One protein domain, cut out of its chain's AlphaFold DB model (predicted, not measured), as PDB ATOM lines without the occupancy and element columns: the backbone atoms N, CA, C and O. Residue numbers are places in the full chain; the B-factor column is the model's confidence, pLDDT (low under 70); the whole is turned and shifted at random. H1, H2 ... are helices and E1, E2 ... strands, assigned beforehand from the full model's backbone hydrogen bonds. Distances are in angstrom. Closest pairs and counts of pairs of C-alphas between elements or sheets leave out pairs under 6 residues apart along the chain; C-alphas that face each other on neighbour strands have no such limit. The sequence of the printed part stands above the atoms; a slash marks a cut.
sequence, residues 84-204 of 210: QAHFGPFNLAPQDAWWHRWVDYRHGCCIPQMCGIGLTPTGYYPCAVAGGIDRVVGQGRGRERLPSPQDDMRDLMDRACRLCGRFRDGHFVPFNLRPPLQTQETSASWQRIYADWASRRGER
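Overview. This is residues 84 to 204 of the 210 residues of a protein of Rubrivivax benzoatilyticus JA2 = ATCC BAA-35 (UniProt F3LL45). H2 lies near the middle of a small domain with much loop, and two helices pack on it: H3, about perpendicular to H2, and the longest helix, H5, which packs with residues 193 to 197 on H2 at Val 136 and stays apart from H3. A tiny hairpin, E1 and E2, packs on H2 too, while the short helices H1 and H4 touch no other helix and three long stretches have no named element. The 121 printed residues hold five named helices and two named strands, in the order H1, E1, E2, H2, H3, H4, H5; the two strands form one antiparallel sheet, E1 - E2. The class is mostly helix, though under half of the residues, 49 of 121, are in named elements. The whole is compact, with a radius of gyration of the C-alphas of 14.7 A, and spans 39 by 38 by 30 A.

Along the chain. Residues 84 to 110 have no named element. H1, residues 111 to 115, begins at C-alpha 111 (17.301, -12.621, 15.051). E1 is residues 118 to 120 and E2 is residues 123 to 125. H2, residues 128 to 137, is 14.6 A long from C-alpha 128 (20.182, -4.122, 14.283) to C-alpha 137. H3, residues 154 to 161, is 9.9 A long, and H4 is residues 165 to 169. H5, residues 188 to 202, is 21.5 A long and ends at C-alpha 202 (37.501, 11.822, 24.390).

Arrangement. H2 and H3 touch about perpendicular, at 73 degrees; their closest C-alphas, of Ala 130 and Ala 160, are 5.2 A apart. H5 touches H2 with residues 193 to 197 alone, the same way at a steep tilt of 65 degrees; the closest C-alphas, of Val 136 and Trp 197, are 6.1 A apart. The closest C-alphas of E1 and H2, of Gly 118 and Ala 128, are 4.1 A apart. E1 and E2 are a hairpin, antiparallel at 154 degrees; N 118 and O 125 are 2.9 A apart and N 125 and O 118 2.8 A, within hydrogen-bond range. H1 and H2 are near each other, with 5 pairs of C-alphas within 10 A. H3 and H4 are close but not clearly touching; their closest C-alphas, of Cys 161 and Phe 167, are 5.8 A apart. H4 and H5 are apart. In H1, H2, H4 and H5 every O i to N i+4 pair is within hydrogen-bond range; in H3, 3 of 4 are.

Size, cuts and confidence. The two C-alphas farthest apart, of Asn 176 and Glu 203, are 43.0 A apart. The printed part has no cut. The links H2 to H3, 16 residues, and H4 to H5, 18 residues, are long. The mean pLDDT of the printed part is 88.3; residues 170 to 173, 175 and 202 to 204 are under 70.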
ATOM      1  N   GLN A  84      15.869  -4.312  33.209       76.06
ATOM      2  CA  GLN A  84      15.080  -5.242  32.410       76.06
ATOM      3  C   GLN A  84      15.649  -6.642  32.639       76.06
ATOM      4  O   GLN A  84      16.490  -7.103  31.871       76.06
ATOM      5  N   ALA A  85      15.230  -7.292  33.730       72.00
ATOM      6  CA  ALA A  85      15.893  -8.491  34.257       72.00
ATOM      7  C   ALA A  85      15.966  -9.656  33.253       72.00
ATOM      8  O   ALA A  85      16.898 -10.446  33.286       72.00
ATOM      9  N   HIS A  86      15.033  -9.751  32.309       74.50
ATOM     10  CA  HIS A  86      15.009 -10.829  31.312       74.50
ATOM     11  C   HIS A  86      15.607 -10.408  29.955       74.50
ATOM     12  O   HIS A  86      15.445 -11.091  28.931       74.50
ATOM     13  N   PHE A  87      16.290  -9.260  29.899       75.81
ATOM     14  CA  PHE A  87      16.985  -8.818  28.699       75.81
ATOM     15  C   PHE A  87      18.405  -9.391  28.657       75.81
ATOM     16  O   PHE A  87      19.314  -8.902  29.317       75.81
ATOM     17  N   GLY A  88      18.587 -10.430  27.837       76.25
ATOM     18  CA  GLY A  88      19.891 -11.058  27.625       76.25
ATOM     19  C   GLY A  88      20.967 -10.063  27.134       76.25
ATOM     20  O   GLY A  88      20.713  -9.321  26.175       76.25
ATOM     21  N   PRO A  89      22.160 -10.048  27.755       84.31
ATOM     22  CA  PRO A  89      23.229  -9.103  27.473       84.31
ATOM     23  C   PRO A  89      23.903  -9.454  26.151       84.31
ATOM     24  O   PRO A  89      24.525 -10.504  25.994       84.31
ATOM     25  N   PHE A  90      23.824  -8.550  25.176       89.12
ATOM     26  CA  PHE A  90      24.567  -8.730  23.927       89.12
ATOM     27  C   PHE A  90      26.083  -8.574  24.139       89.12
ATOM     28  O   PHE A  90      26.860  -9.074  23.334       89.12
ATOM     29  N   ASN A  91      26.505  -7.922  25.223       92.44
ATOM     30  CA  ASN A  91      27.891  -7.635  25.600       92.44
ATOM     31  C   ASN A  91      28.622  -8.819  26.282       92.44
ATOM     32  O   ASN A  91      29.664  -8.657  26.932       92.44
ATOM     33  N   LEU A  92      28.097 -10.031  26.102       91.94
ATOM     34  CA  LEU A  92      28.761 -11.288  26.426       91.94
ATOM     35  C   LEU A  92      29.305 -11.935  25.151       91.94
ATOM     36  O   LEU A  92      28.610 -12.711  24.500       91.94
ATOM     37  N   ALA A  93      30.550 -11.624  24.792       94.44
ATOM     38  CA  ALA A  93      31.154 -12.110  23.559       94.44
ATOM     39  C   ALA A  93      31.392 -13.635  23.623       94.44
ATOM     40  O   ALA A  93      32.152 -14.085  24.484       94.44
ATOM     41  N   PRO A  94      30.786 -14.452  22.737       93.38
ATOM     42  CA  PRO A  94      31.038 -15.894  22.699       93.38
ATOM     43  C   PRO A  94      32.514 -16.236  22.480       93.38
ATOM     44  O   PRO A  94      32.982 -17.206  23.064       93.38
ATOM     45  N   GLN A  95      33.265 -15.427  21.723       93.94
ATOM     46  CA  GLN A  95      34.684 -15.688  21.443       93.94
ATOM     47  C   GLN A  95      35.579 -15.740  22.694       93.94
ATOM     48  O   GLN A  95      36.672 -16.296  22.631       93.94
ATOM     49  N   ASP A  96      35.128 -15.176  23.820       93.94
ATOM     50  CA  ASP A  96      35.863 -15.213  25.088       93.94
ATOM     51  C   ASP A  96      35.730 -16.576  25.801       93.94
ATOM     52  O   ASP A  96      36.456 -16.851  26.753       93.94
ATOM     53  N   ALA A  97      34.813 -17.444  25.358       90.50
ATOM     54  CA  ALA A  97      34.560 -18.748  25.960       90.50
ATOM     55  C   ALA A  97      35.233 -19.889  25.182       90.50
ATOM     56  O   ALA A  97      35.105 -19.995  23.960       90.50
ATOM     57  N   TRP A  98      35.882 -20.816  25.898       89.06
ATOM     58  CA  TRP A  98      36.634 -21.915  25.277       89.06
ATOM     59  C   TRP A  98      35.761 -22.837  24.410       89.06
ATOM     60  O   TRP A  98      36.206 -23.282  23.352       89.06
ATOM     61  N   TRP A  99      34.505 -23.072  24.803       86.81
ATOM     62  CA  TRP A  99      33.569 -23.928  24.065       86.81
ATOM     63  C   TRP A  99      33.063 -23.309  22.750       86.81
ATOM     64  O   TRP A  99      32.508 -24.022  21.922       86.81
ATOM     65  N   HIS A 100      33.294 -22.013  22.508       88.62
ATOM     66  CA  HIS A 100      32.941 -21.339  21.251       88.62
ATOM     67  C   HIS A 100      34.143 -21.118  20.313       88.62
ATOM     68  O   HIS A 100      34.021 -20.442  19.287       88.62
ATOM     69  N   ARG A 101      35.316 -21.677  20.633       86.75
ATOM     70  CA  ARG A 101      36.560 -21.446  19.879       86.75
ATOM     71  C   ARG A 101      36.475 -21.858  18.405       86.75
ATOM     72  O   ARG A 101      37.056 -21.189  17.556       86.75
ATOM     73  N   TRP A 102      35.763 -22.944  18.118       87.94
ATOM     74  CA  TRP A 102      35.685 -23.559  16.786       87.94
ATOM     75  C   TRP A 102      34.332 -23.363  16.107       87.94
ATOM     76  O   TRP A 102      34.038 -24.009  15.105       87.94
ATOM     77  N   VAL A 103      33.490 -22.497  16.667       91.69
ATOM     78  CA  VAL A 103      32.161 -22.254  16.121       91.69
ATOM     79  C   VAL A 103      32.261 -21.374  14.878       91.69
ATOM     80  O   VAL A 103      33.010 -20.397  14.841       91.69
ATOM     81  N   ASP A 104      31.472 -21.715  13.864       93.81
ATOM     82  CA  ASP A 104      31.299 -20.886  12.681       93.81
ATOM     83  C   ASP A 104      30.229 -19.811  12.923       93.81
ATOM     84  O   ASP A 104      29.023 -20.071  12.875       93.81
ATOM     85  N   TYR A 105      30.691 -18.589  13.177       94.44
ATOM     86  CA  TYR A 105      29.853 -17.428  13.476       94.44
ATOM     87  C   TYR A 105      29.066 -16.902  12.269       94.44
ATOM     88  O   TYR A 105      28.140 -16.110  12.444       94.44
ATOM     89  N   ARG A 106      29.376 -17.370  11.052       94.81
ATOM     90  CA  ARG A 106      28.652 -17.008   9.822       94.81
ATOM     91  C   ARG A 106      27.214 -17.522   9.799       94.81
ATOM     92  O   ARG A 106      26.431 -17.039   8.990       94.81
ATOM     93  N   HIS A 107      26.865 -18.485  10.653       91.19
ATOM     94  CA  HIS A 107      25.493 -18.987  10.774       91.19
ATOM     95  C   HIS A 107      24.546 -18.006  11.475       91.19
ATOM     96  O   HIS A 107      23.333 -18.109  11.316       91.19
ATOM     97  N   GLY A 108      25.078 -17.045  12.236       91.38
ATOM     98  CA  GLY A 108      24.256 -16.089  12.968       91.38
ATOM     99  C   GLY A 108      23.387 -16.729  14.060       91.38
ATOM    100  O   GLY A 108      23.637 -17.835  14.527       91.38
ATOM    101  N   CYS A 109      22.376 -15.984  14.509       90.44
ATOM    102  CA  CYS A 109      21.347 -16.454  15.445       90.44
ATOM    103  C   CYS A 109      19.968 -16.368  14.772       90.44
ATOM    104  O   CYS A 109      19.872 -16.007  13.604       90.44
ATOM    105  N   CYS A 110      18.881 -16.614  15.504       88.44
ATOM    106  CA  CYS A 110      17.518 -16.499  14.967       88.44
ATOM    107  C   CYS A 110      17.054 -15.053  14.673       88.44
ATOM    108  O   CYS A 110      16.037 -14.856  14.009       88.44
ATOM    109  N   ILE A 111      17.760 -14.021  15.155       88.31
ATOM    110  CA  ILE A 111      17.301 -12.621  15.051       88.31
ATOM    111  C   ILE A 111      17.161 -12.132  13.599       88.31
ATOM    112  O   ILE A 111      16.109 -11.573  13.304       88.31
ATOM    113  N   PRO A 112      18.129 -12.325  12.679       88.81
ATOM    114  CA  PRO A 112      17.951 -11.955  11.272       88.81
ATOM    115  C   PRO A 112      16.716 -12.600  10.633       88.81
ATOM    116  O   PRO A 112      16.015 -11.948   9.866       88.81
ATOM    117  N   GLN A 113      16.400 -13.848  10.993       86.69
ATOM    118  CA  GLN A 113      15.221 -14.550  10.481       86.69
ATOM    119  C   GLN A 113      13.912 -13.966  11.032       86.69
ATOM    120  O   GLN A 113      12.943 -13.831  10.293       86.69
ATOM    121  N   MET A 114      13.871 -13.610  12.320       84.75
ATOM    122  CA  MET A 114      12.654 -13.093  12.965       84.75
ATOM    123  C   MET A 114      12.429 -11.592  12.741       84.75
ATOM    124  O   MET A 114      11.290 -11.137  12.680       84.75
ATOM    125  N   CYS A 115      13.503 -10.804  12.692       83.94
ATOM    126  CA  CYS A 115      13.451  -9.341  12.669       83.94
ATOM    127  C   CYS A 115      13.861  -8.731  11.323       83.94
ATOM    128  O   CYS A 115      13.606  -7.547  11.113       83.94
ATOM    129  N   GLY A 116      14.487  -9.502  10.430       90.88
ATOM    130  CA  GLY A 116      15.027  -9.008   9.168       90.88
ATOM    131  C   GLY A 116      16.358  -8.261   9.317       90.88
ATOM    132  O   GLY A 116      17.046  -8.339  10.339       90.88
ATOM    133  N   ILE A 117      16.717  -7.528   8.260       94.06
ATOM    134  CA  ILE A 117      17.966  -6.758   8.183       94.06
ATOM    135  C   ILE A 117      17.891  -5.473   9.015       94.06
ATOM    136  O   ILE A 117      16.846  -4.837   9.131       94.06
ATOM    137  N   GLY A 118      19.024  -5.060   9.583       94.94
ATOM    138  CA  GLY A 118      19.133  -3.815  10.338       94.94
ATOM    139  C   GLY A 118      19.633  -2.668   9.466       94.94
ATOM    140  O   GLY A 118      20.743  -2.745   8.950       94.94
ATOM    141  N   LEU A 119      18.866  -1.582   9.361       95.06
ATOM    142  CA  LEU A 119      19.343  -0.309   8.818       95.06
ATOM    143  C   LEU A 119      19.787   0.603   9.964       95.06
ATOM    144  O   LEU A 119      19.022   0.876  10.887       95.06
ATOM    145  N   THR A 120      21.015   1.105   9.892       92.00
ATOM    146  CA  THR A 120      21.584   2.034  10.876       92.00
ATOM    147  C   THR A 120      22.189   3.256  10.175       92.00
ATOM    148  O   THR A 120      22.325   3.248   8.949       92.00
ATOM    149  N   PRO A 121      22.605   4.306  10.911       88.75
ATOM    150  CA  PRO A 121      23.306   5.437  10.304       88.75
ATOM    151  C   PRO A 121      24.608   5.062   9.578       88.75
ATOM    152  O   PRO A 121      25.061   5.834   8.744       88.75
ATOM    153  N   THR A 122      25.209   3.906   9.885       90.06
ATOM    154  CA  THR A 122      26.462   3.424   9.274       90.06
ATOM    155  C   THR A 122      26.235   2.341   8.212       90.06
ATOM    156  O   THR A 122      27.181   1.659   7.834       90.06
ATOM    157  N   GLY A 123      24.994   2.149   7.751       94.38
ATOM    158  CA  GLY A 123      24.652   1.213   6.674       94.38
ATOM    159  C   GLY A 123      23.746   0.057   7.101       94.38
ATOM    160  O   GLY A 123      23.159   0.067   8.192       94.38
ATOM    161  N   TYR A 124      23.626  -0.928   6.209       96.75
ATOM    162  CA  TYR A 124      22.854  -2.155   6.392       96.75
ATOM    163  C   TYR A 124      23.699  -3.265   7.009       96.75
ATOM    164  O   TYR A 124      24.854  -3.480   6.638       96.75
ATOM    165  N   TYR A 125      23.077  -3.994   7.929       96.69
ATOM    166  CA  TYR A 125      23.673  -5.077   8.694       96.69
ATOM    167  C   TYR A 125      22.722  -6.279   8.746       96.69
ATOM    168  O   TYR A 125      21.506  -6.105   8.624       96.69
ATOM    169  N   PRO A 126      23.237  -7.492   9.020       95.50
ATOM    170  CA  PRO A 126      22.410  -8.693   9.152       95.50
ATOM    171  C   PRO A 126      21.362  -8.593  10.267       95.50
ATOM    172  O   PRO A 126      20.337  -9.259  10.210       95.50
ATOM    173  N   CYS A 127      21.587  -7.751  11.279       93.88
ATOM    174  CA  CYS A 127      20.584  -7.378  12.274       93.88
ATOM    175  C   CYS A 127      20.925  -6.019  12.905       93.88
ATOM    176  O   CYS A 127      22.058  -5.539  12.805       93.88
ATOM    177  N   ALA A 128      19.971  -5.411  13.616       92.38
ATOM    178  CA  ALA A 128      20.182  -4.122  14.283       92.38
ATOM    179  C   ALA A 128      21.314  -4.159  15.331       92.38
ATOM    180  O   ALA A 128      22.066  -3.194  15.473       92.38
ATOM    181  N   VAL A 129      21.478  -5.289  16.034       92.88
ATOM    182  CA  VAL A 129      22.550  -5.464  17.029       92.88
ATOM    183  C   VAL A 129      23.921  -5.423  16.359       92.88
ATOM    184  O   VAL A 129      24.814  -4.766  16.880       92.88
ATOM    185  N   ALA A 130      24.088  -6.045  15.188       95.31
ATOM    186  CA  ALA A 130      25.355  -6.024  14.458       95.31
ATOM    187  C   ALA A 130      25.787  -4.594  14.090       95.31
ATOM    188  O   ALA A 130      26.949  -4.246  14.291       95.31
ATOM    189  N   GLY A 131      24.855  -3.738  13.659       94.38
ATOM    190  CA  GLY A 131      25.157  -2.322  13.420       94.38
ATOM    191  C   GLY A 131      25.475  -1.544  14.705       94.38
ATOM    192  O   GLY A 131      26.353  -0.683  14.718       94.38
ATOM    193  N   GLY A 132      24.825  -1.889  15.822       93.12
ATOM    194  CA  GLY A 132      25.182  -1.366  17.145       93.12
ATOM    195  C   GLY A 132      26.600  -1.753  17.580       93.12
ATOM    196  O   GLY A 132      27.328  -0.912  18.105       93.12
ATOM    197  N   ILE A 133      27.012  -2.996  17.315       95.25
ATOM    198  CA  ILE A 133      28.373  -3.484  17.570       95.25
ATOM    199  C   ILE A 133      29.375  -2.727  16.693       95.25
ATOM    200  O   ILE A 133      30.329  -2.161  17.225       95.25
ATOM    201  N   ASP A 134      29.140  -2.648  15.378       95.06
ATOM    202  CA  ASP A 134      30.031  -1.944  14.445       95.06
ATOM    203  C   ASP A 134      30.237  -0.477  14.839       95.06
ATOM    204  O   ASP A 134      31.368  -0.000  14.837       95.06
ATOM    205  N   ARG A 135      29.182   0.217  15.291       92.50
ATOM    206  CA  ARG A 135      29.274   1.600  15.784       92.50
ATOM    207  C   ARG A 135      30.261   1.760  16.944       92.50
ATOM    208  O   ARG A 135      30.933   2.788  17.030       92.50
ATOM    209  N   VAL A 136      30.300   0.805  17.874       93.31
ATOM    210  CA  VAL A 136      31.184   0.880  19.049       93.31
ATOM    211  C   VAL A 136      32.607   0.480  18.666       93.31
ATOM    212  O   VAL A 136      33.558   1.173  19.031       93.31
ATOM    213  N   VAL A 137      32.756  -0.586  17.878       93.69
ATOM    214  CA  VAL A 137      34.066  -1.050  17.395       93.69
ATOM    215  C   VAL A 137      34.691  -0.035  16.424       93.69
ATOM    216  O   VAL A 137      35.904   0.142  16.426       93.69
ATOM    217  N   GLY A 138      33.873   0.687  15.654       90.06
ATOM    218  CA  GLY A 138      34.284   1.769  14.760       90.06
ATOM    219  C   GLY A 138      34.821   1.305  13.405       90.06
ATOM    220  O   GLY A 138      35.705   1.963  12.869       90.06
ATOM    221  N   GLN A 139      34.340   0.179  12.860       86.31
ATOM    222  CA  GLN A 139      34.862  -0.357  11.591       86.31
ATOM    223  C   GLN A 139      34.133   0.167  10.348       86.31
ATOM    224  O   GLN A 139      34.725   0.129   9.270       86.31
ATOM    225  N   GLY A 140      32.882   0.630  10.478       90.25
ATOM    226  CA  GLY A 140      32.116   1.212   9.375       90.25
ATOM    227  C   GLY A 140      31.881   0.225   8.233       90.25
ATOM    228  O   GLY A 140      32.041   0.588   7.073       90.25
ATOM    229  N   ARG A 141      31.586  -1.044   8.548       92.88
ATOM    230  CA  ARG A 141      31.533  -2.130   7.546       92.88
ATOM    231  C   ARG A 141      30.143  -2.422   6.991       92.88
ATOM    232  O   ARG A 141      30.009  -3.306   6.150       92.88
ATOM    233  N   GLY A 142      29.119  -1.717   7.459       95.19
ATOM    234  CA  GLY A 142      27.759  -1.861   6.952       95.19
ATOM    235  C   GLY A 142      27.698  -1.656   5.446       95.19
ATOM    236  O   GLY A 142      28.454  -0.868   4.878       95.19
ATOM    237  N   ARG A 143      26.786  -2.364   4.778       96.50
ATOM    238  CA  ARG A 143      26.576  -2.142   3.346       96.50
ATOM    239  C   ARG A 143      26.000  -0.738   3.165       96.50
ATOM    240  O   ARG A 143      25.075  -0.358   3.874       96.50
ATOM    241  N   GLU A 144      26.552   0.052   2.253       94.94
ATOM    242  CA  GLU A 144      26.107   1.442   2.049       94.94
ATOM    243  C   GLU A 144      24.740   1.517   1.357       94.94
ATOM    244  O   GLU A 144      23.947   2.430   1.591       94.94
ATOM    245  N   ARG A 145      24.464   0.527   0.506       95.56
ATOM    246  CA  ARG A 145      23.235   0.377  -0.273       95.56
ATOM    247  C   ARG A 145      22.491  -0.871   0.156       95.56
ATOM    248  O   ARG A 145      23.084  -1.775   0.747       95.56
ATOM    249  N   LEU A 146      21.194  -0.902  -0.141       96.06
ATOM    250  CA  LEU A 146      20.356  -2.048   0.187       96.06
ATOM    251  C   LEU A 146      20.963  -3.319  -0.435       96.06
ATOM    252  O   LEU A 146      21.110  -3.369  -1.661       96.06
ATOM    253  N   PRO A 147      21.329  -4.333   0.367       95.69
ATOM    254  CA  PRO A 147      21.921  -5.552  -0.161       95.69
ATOM    255  C   PRO A 147      20.962  -6.281  -1.106       95.69
ATOM    256  O   PRO A 147      19.738  -6.176  -0.996       95.69
ATOM    257  N   SER A 148      21.534  -7.040  -2.038       93.56
ATOM    258  CA  SER A 148      20.792  -7.954  -2.912       93.56
ATOM    259  C   SER A 148      20.066  -9.036  -2.086       93.56
ATOM    260  O   SER A 148      20.510  -9.347  -0.980       93.56
ATOM    261  N   PRO A 149      18.956  -9.637  -2.570       89.31
ATOM    262  CA  PRO A 149      18.280 -10.709  -1.837       89.31
ATOM    263  C   PRO A 149      19.171 -11.932  -1.596       89.31
ATOM    264  O   PRO A 149      18.874 -12.721  -0.709       89.31
ATOM    265  N   GLN A 150      20.230 -12.091  -2.392       91.69
ATOM    266  CA  GLN A 150      21.186 -13.191  -2.283       91.69
ATOM    267  C   GLN A 150      22.359 -12.881  -1.340       91.69
ATOM    268  O   GLN A 150      23.205 -13.741  -1.110       91.69
ATOM    269  N   ASP A 151      22.449 -11.658  -0.815       94.69
ATOM    270  CA  ASP A 151      23.507 -11.264   0.108       94.69
ATOM    271  C   ASP A 151      23.081 -11.502   1.558       94.69
ATOM    272  O   ASP A 151      22.500 -10.641   2.220       94.69
ATOM    273  N   ASP A 152      23.428 -12.686   2.059       92.38
ATOM    274  CA  ASP A 152      23.233 -13.083   3.455       92.38
ATOM    275  C   ASP A 152      24.062 -12.237   4.450       92.38
ATOM    276  O   ASP A 152      23.893 -12.378   5.659       92.38
ATOM    277  N   MET A 153      24.999 -11.395   3.988       96.50
ATOM    278  CA  MET A 153      25.918 -10.620   4.838       96.50
ATOM    279  C   MET A 153      26.705 -11.482   5.847       96.50
ATOM    280  O   MET A 153      26.967 -11.069   6.982       96.50
ATOM    281  N   ARG A 154      27.100 -12.699   5.442       96.06
ATOM    282  CA  ARG A 154      27.827 -13.665   6.294       96.06
ATOM    283  C   ARG A 154      29.162 -13.135   6.810       96.06
ATOM    284  O   ARG A 154      29.594 -13.512   7.894       96.06
ATOM    285  N   ASP A 155      29.804 -12.249   6.057       96.31
ATOM    286  CA  ASP A 155      31.024 -11.547   6.452       96.31
ATOM    287  C   ASP A 155      30.793 -10.606   7.649       96.31
ATOM    288  O   ASP A 155      31.616 -10.541   8.566       96.31
ATOM    289  N   LEU A 156      29.646  -9.919   7.676       96.81
ATOM    290  CA  LEU A 156      29.233  -9.077   8.798       96.81
ATOM    291  C   LEU A 156      28.771  -9.924   9.986       96.81
ATOM    292  O   LEU A 156      29.045  -9.561  11.133       96.81
ATOM    293  N   MET A 157      28.117 -11.064   9.728       96.00
ATOM    294  CA  MET A 157      27.763 -12.027  10.776       96.00
ATOM    295  C   MET A 157      29.008 -12.576  11.467       96.00
ATOM    296  O   MET A 157      29.071 -12.525  12.691       96.00
ATOM    297  N   ASP A 158      30.027 -13.010  10.720       95.94
ATOM    298  CA  ASP A 158      31.257 -13.555  11.305       95.94
ATOM    299  C   ASP A 158      31.888 -12.595  12.321       95.94
ATOM    300  O   ASP A 158      32.279 -12.997  13.412       95.94
ATOM    301  N   ARG A 159      31.916 -11.297  12.008       94.75
ATOM    302  CA  ARG A 159      32.475 -10.263  12.891       94.75
ATOM    303  C   ARG A 159      31.575  -9.972  14.086       94.75
ATOM    304  O   ARG A 159      32.040  -9.943  15.225       94.75
ATOM    305  N   ALA A 160      30.292  -9.724  13.836       95.62
ATOM    306  CA  ALA A 160      29.366  -9.279  14.870       95.62
ATOM    307  C   ALA A 160      28.979 -10.412  15.829       95.62
ATOM    308  O   ALA A 160      28.909 -10.201  17.039       95.62
ATOM    309  N   CYS A 161      28.747 -11.622  15.320       95.19
ATOM    310  CA  CYS A 161      28.286 -12.752  16.120       95.19
ATOM    311  C   CYS A 161      29.357 -13.264  17.088       95.19
ATOM    312  O   CYS A 161      28.998 -13.676  18.187       95.19
ATOM    313  N   ARG A 162      30.651 -13.109  16.771       95.38
ATOM    314  CA  ARG A 162      31.770 -13.333  17.714       95.38
ATOM    315  C   ARG A 162      31.691 -12.472  18.972       95.38
ATOM    316  O   ARG A 162      32.177 -12.869  20.030       95.38
ATOM    317  N   LEU A 163      31.070 -11.302  18.850       95.81
ATOM    318  CA  LEU A 163      30.912 -10.322  19.916       95.81
ATOM    319  C   LEU A 163      29.505 -10.329  20.519       95.81
ATOM    320  O   LEU A 163      29.276  -9.646  21.504       95.81
ATOM    321  N   CYS A 164      28.547 -11.074  19.974       94.44
ATOM    322  CA  CYS A 164      27.150 -10.939  20.367       94.44
ATOM    323  C   CYS A 164      26.701 -12.064  21.303       94.44
ATOM    324  O   CYS A 164      26.605 -13.217  20.892       94.44
ATOM    325  N   GLY A 165      26.293 -11.723  22.524       91.12
ATOM    326  CA  GLY A 165      25.716 -12.677  23.478       91.12
ATOM    327  C   GLY A 165      24.456 -13.380  22.971       91.12
ATOM    328  O   GLY A 165      24.220 -14.524  23.331       91.12
ATOM    329  N   ARG A 166      23.709 -12.779  22.032       88.81
ATOM    330  CA  ARG A 166      22.567 -13.450  21.375       88.81
ATOM    331  C   ARG A 166      22.969 -14.650  20.531       88.81
ATOM    332  O   ARG A 166      22.152 -15.533  20.303       88.81
ATOM    333  N   PHE A 167      24.213 -14.693  20.062       89.19
ATOM    334  CA  PHE A 167      24.734 -15.875  19.391       89.19
ATOM    335  C   PHE A 167      24.893 -17.047  20.369       89.19
ATOM    336  O   PHE A 167      24.609 -18.177  19.991       89.19
ATOM    337  N   ARG A 168      25.255 -16.779  21.635       81.56
ATOM    338  CA  ARG A 168      25.339 -17.813  22.684       81.56
ATOM    339  C   ARG A 168      23.985 -18.462  22.957       81.56
ATOM    340  O   ARG A 168      23.943 -19.655  23.226       81.56
ATOM    341  N   ASP A 169      22.908 -17.678  22.880       76.50
ATOM    342  CA  ASP A 169      21.545 -18.187  23.050       76.50
ATOM    343  C   ASP A 169      21.205 -19.199  21.934       76.50
ATOM    344  O   ASP A 169      20.512 -20.180  22.180       76.50
ATOM    345  N   GLY A 170      21.705 -18.992  20.705       68.50
ATOM    346  CA  GLY A 170      21.567 -19.895  19.549       68.50
ATOM    347  C   GLY A 170      20.146 -20.032  18.980       68.50
ATOM    348  O   GLY A 170      19.968 -20.274  17.791       68.50
ATOM    349  N   HIS A 171      19.123 -19.811  19.798       68.06
ATOM    350  CA  HIS A 171      17.707 -19.908  19.468       68.06
ATOM    351  C   HIS A 171      16.907 -18.856  20.244       68.06
ATOM    352  O   HIS A 171      17.424 -18.161  21.122       68.06
ATOM    353  N   PHE A 172      15.631 -18.697  19.892       69.88
ATOM    354  CA  PHE A 172      14.745 -17.822  20.646       69.88
ATOM    355  C   PHE A 172      14.463 -18.445  22.014       69.88
ATOM    356  O   PHE A 172      13.839 -19.497  22.099       69.88
ATOM    357  N   VAL A 173      14.897 -17.768  23.078       68.50
ATOM    358  CA  VAL A 173      14.551 -18.135  24.455       68.50
ATOM    359  C   VAL A 173      13.359 -17.279  24.902       68.50
ATOM    360  O   VAL A 173      13.514 -16.049  24.979       68.50
ATOM    361  N   PRO A 174      12.187 -17.879  25.191       70.62
ATOM    362  CA  PRO A 174      11.027 -17.184  25.744       70.62
ATOM    363  C   PRO A 174      11.356 -16.394  27.014       70.62
ATOM    364  O   PRO A 174      12.211 -16.790  27.801       70.62
ATOM    365  N   PHE A 175      10.665 -15.270  27.223       67.00
ATOM    366  CA  PHE A 175      10.927 -14.337  28.328       67.00
ATOM    367  C   PHE A 175      10.912 -15.012  29.708       67.00
ATOM    368  O   PHE A 175      11.828 -14.814  30.500       67.00
ATOM    369  N   ASN A 176       9.915 -15.862  29.954       73.88
ATOM    370  CA  ASN A 176       9.714 -16.602  31.200       73.88
ATOM    371  C   ASN A 176      10.779 -17.677  31.477       73.88
ATOM    372  O   ASN A 176      10.863 -18.160  32.601       73.88
ATOM    373  N   LEU A 177      11.580 -18.054  30.475       75.44
ATOM    374  CA  LEU A 177      12.654 -19.043  30.611       75.44
ATOM    375  C   LEU A 177      14.037 -18.400  30.764       75.44
ATOM    376  O   LEU A 177      15.030 -19.106  30.935       75.44
ATOM    377  N   ARG A 178      14.133 -17.066  30.697       75.75
ATOM    378  CA  ARG A 178      15.408 -16.364  30.850       75.75
ATOM    379  C   ARG A 178      15.712 -16.142  32.329       75.75
ATOM    380  O   ARG A 178      14.883 -15.524  33.007       75.75
ATOM    381  N   PRO A 179      16.893 -16.566  32.816       76.38
ATOM    382  CA  PRO A 179      17.292 -16.277  34.182       76.38
ATOM    383  C   PRO A 179      17.327 -14.756  34.395       76.38
ATOM    384  O   PRO A 179      17.765 -14.026  33.498       76.38
ATOM    385  N   PRO A 180      16.841 -14.259  35.543       79.50
ATOM    386  CA  PRO A 180      16.842 -12.836  35.820       79.50
ATOM    387  C   PRO A 180      18.277 -12.330  35.994       79.50
ATOM    388  O   PRO A 180      19.059 -12.871  36.772       79.50
ATOM    389  N   LEU A 181      18.598 -11.247  35.300       78.19
ATOM    390  CA  LEU A 181      19.862 -10.533  35.372       78.19
ATOM    391  C   LEU A 181      19.660  -9.222  36.118       78.19
ATOM    392  O   LEU A 181      19.077  -8.267  35.605       78.19
ATOM    393  N   GLN A 182      20.142  -9.192  37.355       80.88
ATOM    394  CA  GLN A 182      20.084  -8.006  38.212       80.88
ATOM    395  C   GLN A 182      21.299  -7.093  38.015       80.88
ATOM    396  O   GLN A 182      21.256  -5.907  38.337       80.88
ATOM    397  N   THR A 183      22.383  -7.637  37.467       80.38
ATOM    398  CA  THR A 183      23.641  -6.935  37.233       80.38
ATOM    399  C   THR A 183      24.034  -7.024  35.764       80.38
ATOM    400  O   THR A 183      23.715  -7.980  35.056       80.38
ATOM    401  N   GLN A 184      24.723  -5.989  35.283       81.31
ATOM    402  CA  GLN A 184      25.256  -5.986  33.930       81.31
ATOM    403  C   GLN A 184      26.523  -6.839  33.881       81.31
ATOM    404  O   GLN A 184      27.583  -6.424  34.347       81.31
ATOM    405  N   GLU A 185      26.436  -7.997  33.242       86.06
ATOM    406  CA  GLU A 185      27.615  -8.786  32.907       86.06
ATOM    407  C   GLU A 185      28.268  -8.248  31.629       86.06
ATOM    408  O   GLU A 185      27.584  -7.926  30.656       86.06
ATOM    409  N   THR A 186      29.598  -8.125  31.621       91.62
ATOM    410  CA  THR A 186      30.371  -7.666  30.456       91.62
ATOM    411  C   THR A 186      31.623  -8.517  30.304       91.62
ATOM    412  O   THR A 186      32.423  -8.619  31.230       91.62
ATOM    413  N   SER A 187      31.795  -9.114  29.129       94.25
ATOM    414  CA  SER A 187      32.946  -9.976  28.812       94.25
ATOM    415  C   SER A 187      34.255  -9.196  28.591       94.25
ATOM    416  O   SER A 187      34.231  -7.988  28.344       94.25
ATOM    417  N   ALA A 188      35.404  -9.878  28.648       95.56
ATOM    418  CA  ALA A 188      36.731  -9.261  28.554       95.56
ATOM    419  C   ALA A 188      36.985  -8.570  27.200       95.56
ATOM    420  O   ALA A 188      37.651  -7.534  27.134       95.56
ATOM    421  N   SER A 189      36.451  -9.112  26.103       96.06
ATOM    422  CA  SER A 189      36.454  -8.439  24.800       96.06
ATOM    423  C   SER A 189      35.662  -7.134  24.837       96.06
ATOM    424  O   SER A 189      36.149  -6.111  24.361       96.06
ATOM    425  N   TRP A 190      34.475  -7.133  25.446       96.44
ATOM    426  CA  TRP A 190      33.643  -5.932  25.527       96.44
ATOM    427  C   TRP A 190      34.206  -4.857  26.449       96.44
ATOM    428  O   TRP A 190      34.099  -3.679  26.121       96.44
ATOM    429  N   GLN A 191      34.849  -5.235  27.555       96.19
ATOM    430  CA  GLN A 191      35.549  -4.284  28.424       96.19
ATOM    431  C   GLN A 191      36.618  -3.505  27.643       96.19
ATOM    432  O   GLN A 191      36.650  -2.278  27.710       96.19
ATOM    433  N   ARG A 192      37.426  -4.204  26.833       96.25
ATOM    434  CA  ARG A 192      38.429  -3.583  25.951       96.25
ATOM    435  C   ARG A 192      37.785  -2.694  24.890       96.25
ATOM    436  O   ARG A 192      38.144  -1.530  24.772       96.25
ATOM    437  N   ILE A 193      36.770  -3.202  24.189       96.31
ATOM    438  CA  ILE A 193      36.042  -2.440  23.160       96.31
ATOM    439  C   ILE A 193      35.455  -1.140  23.730       96.31
ATOM    440  O   ILE A 193      35.529  -0.100  23.077       96.31
ATOM    441  N   TYR A 194      34.873  -1.176  24.932       95.25
ATOM    442  CA  TYR A 194      34.329   0.020  25.571       95.25
ATOM    443  C   TYR A 194      35.414   0.997  26.020       95.25
ATOM    444  O   TYR A 194      35.217   2.200  25.852       95.25
ATOM    445  N   ALA A 195      36.548   0.512  26.535       95.00
ATOM    446  CA  ALA A 195      37.690   1.362  26.869       95.00
ATOM    447  C   ALA A 195      38.229   2.087  25.622       95.00
ATOM    448  O   ALA A 195      38.348   3.312  25.627       95.00
ATOM    449  N   ASP A 196      38.432   1.355  24.525       94.75
ATOM    450  CA  ASP A 196      38.893   1.914  23.249       94.75
ATOM    451  C   ASP A 196      37.873   2.885  22.637       94.75
ATOM    452  O   ASP A 196      38.213   3.865  21.978       94.75
ATOM    453  N   TRP A 197      36.581   2.614  22.810       93.44
ATOM    454  CA  TRP A 197      35.538   3.519  22.340       93.44
ATOM    455  C   TRP A 197      35.477   4.802  23.172       93.44
ATOM    456  O   TRP A 197      35.252   5.878  22.614       93.44
ATOM    457  N   ALA A 198      35.688   4.707  24.487       92.19
ATOM    458  CA  ALA A 198      35.735   5.860  25.377       92.19
ATOM    459  C   ALA A 198      36.929   6.773  25.056       92.19
ATOM    460  O   ALA A 198      36.732   7.985  24.970       92.19
ATOM    461  N   SER A 199      38.117   6.215  24.791       91.25
ATOM    462  CA  SER A 199      39.293   7.004  24.389       91.25
ATOM    463  C   SER A 199      39.049   7.753  23.075       91.25
ATOM    464  O   SER A 199      39.147   8.979  23.044       91.25
ATOM    465  N   ARG A 200      38.558   7.064  22.032       90.38
ATOM    466  CA  ARG A 200      38.185   7.689  20.745       90.38
ATOM    467  C   ARG A 200      37.133   8.791  20.879       90.38
ATOM    468  O   ARG A 200      37.072   9.697  20.052       90.38
ATOM    469  N   ARG A 201      36.234   8.695  21.865       79.69
ATOM    470  CA  ARG A 201      35.217   9.726  22.128       79.69
ATOM    471  C   ARG A 201      35.771  10.928  22.879       79.69
ATOM    472  O   ARG A 201      35.268  12.020  22.640       79.69
ATOM    473  N   GLY A 202      36.762  10.732  23.748       61.00
ATOM    474  CA  GLY A 202      37.501  11.822  24.390       61.00
ATOM    475  C   GLY A 202      38.340  12.639  23.401       61.00
ATOM    476  O   GLY A 202      38.552  13.823  23.623       61.00
ATOM    477  N   GLU A 203      38.750  12.032  22.285       51.59
ATOM    478  CA  GLU A 203      39.543  12.669  21.220       51.59
ATOM    479  C   GLU A 203      38.711  13.405  20.153       51.59
ATOM    480  O   GLU A 203      39.268  14.129  19.329       51.59
ATOM    481  N   ARG A 204      37.377  13.251  20.125       42.66
ATOM    482  CA  ARG A 204      36.542  13.984  19.159       42.66
ATOM    483  C   ARG A 204      36.341  15.426  19.639       42.66
ATOM    484  O   ARG A 204      35.786  15.594  20.728       42.66
TER     485      ARG A 204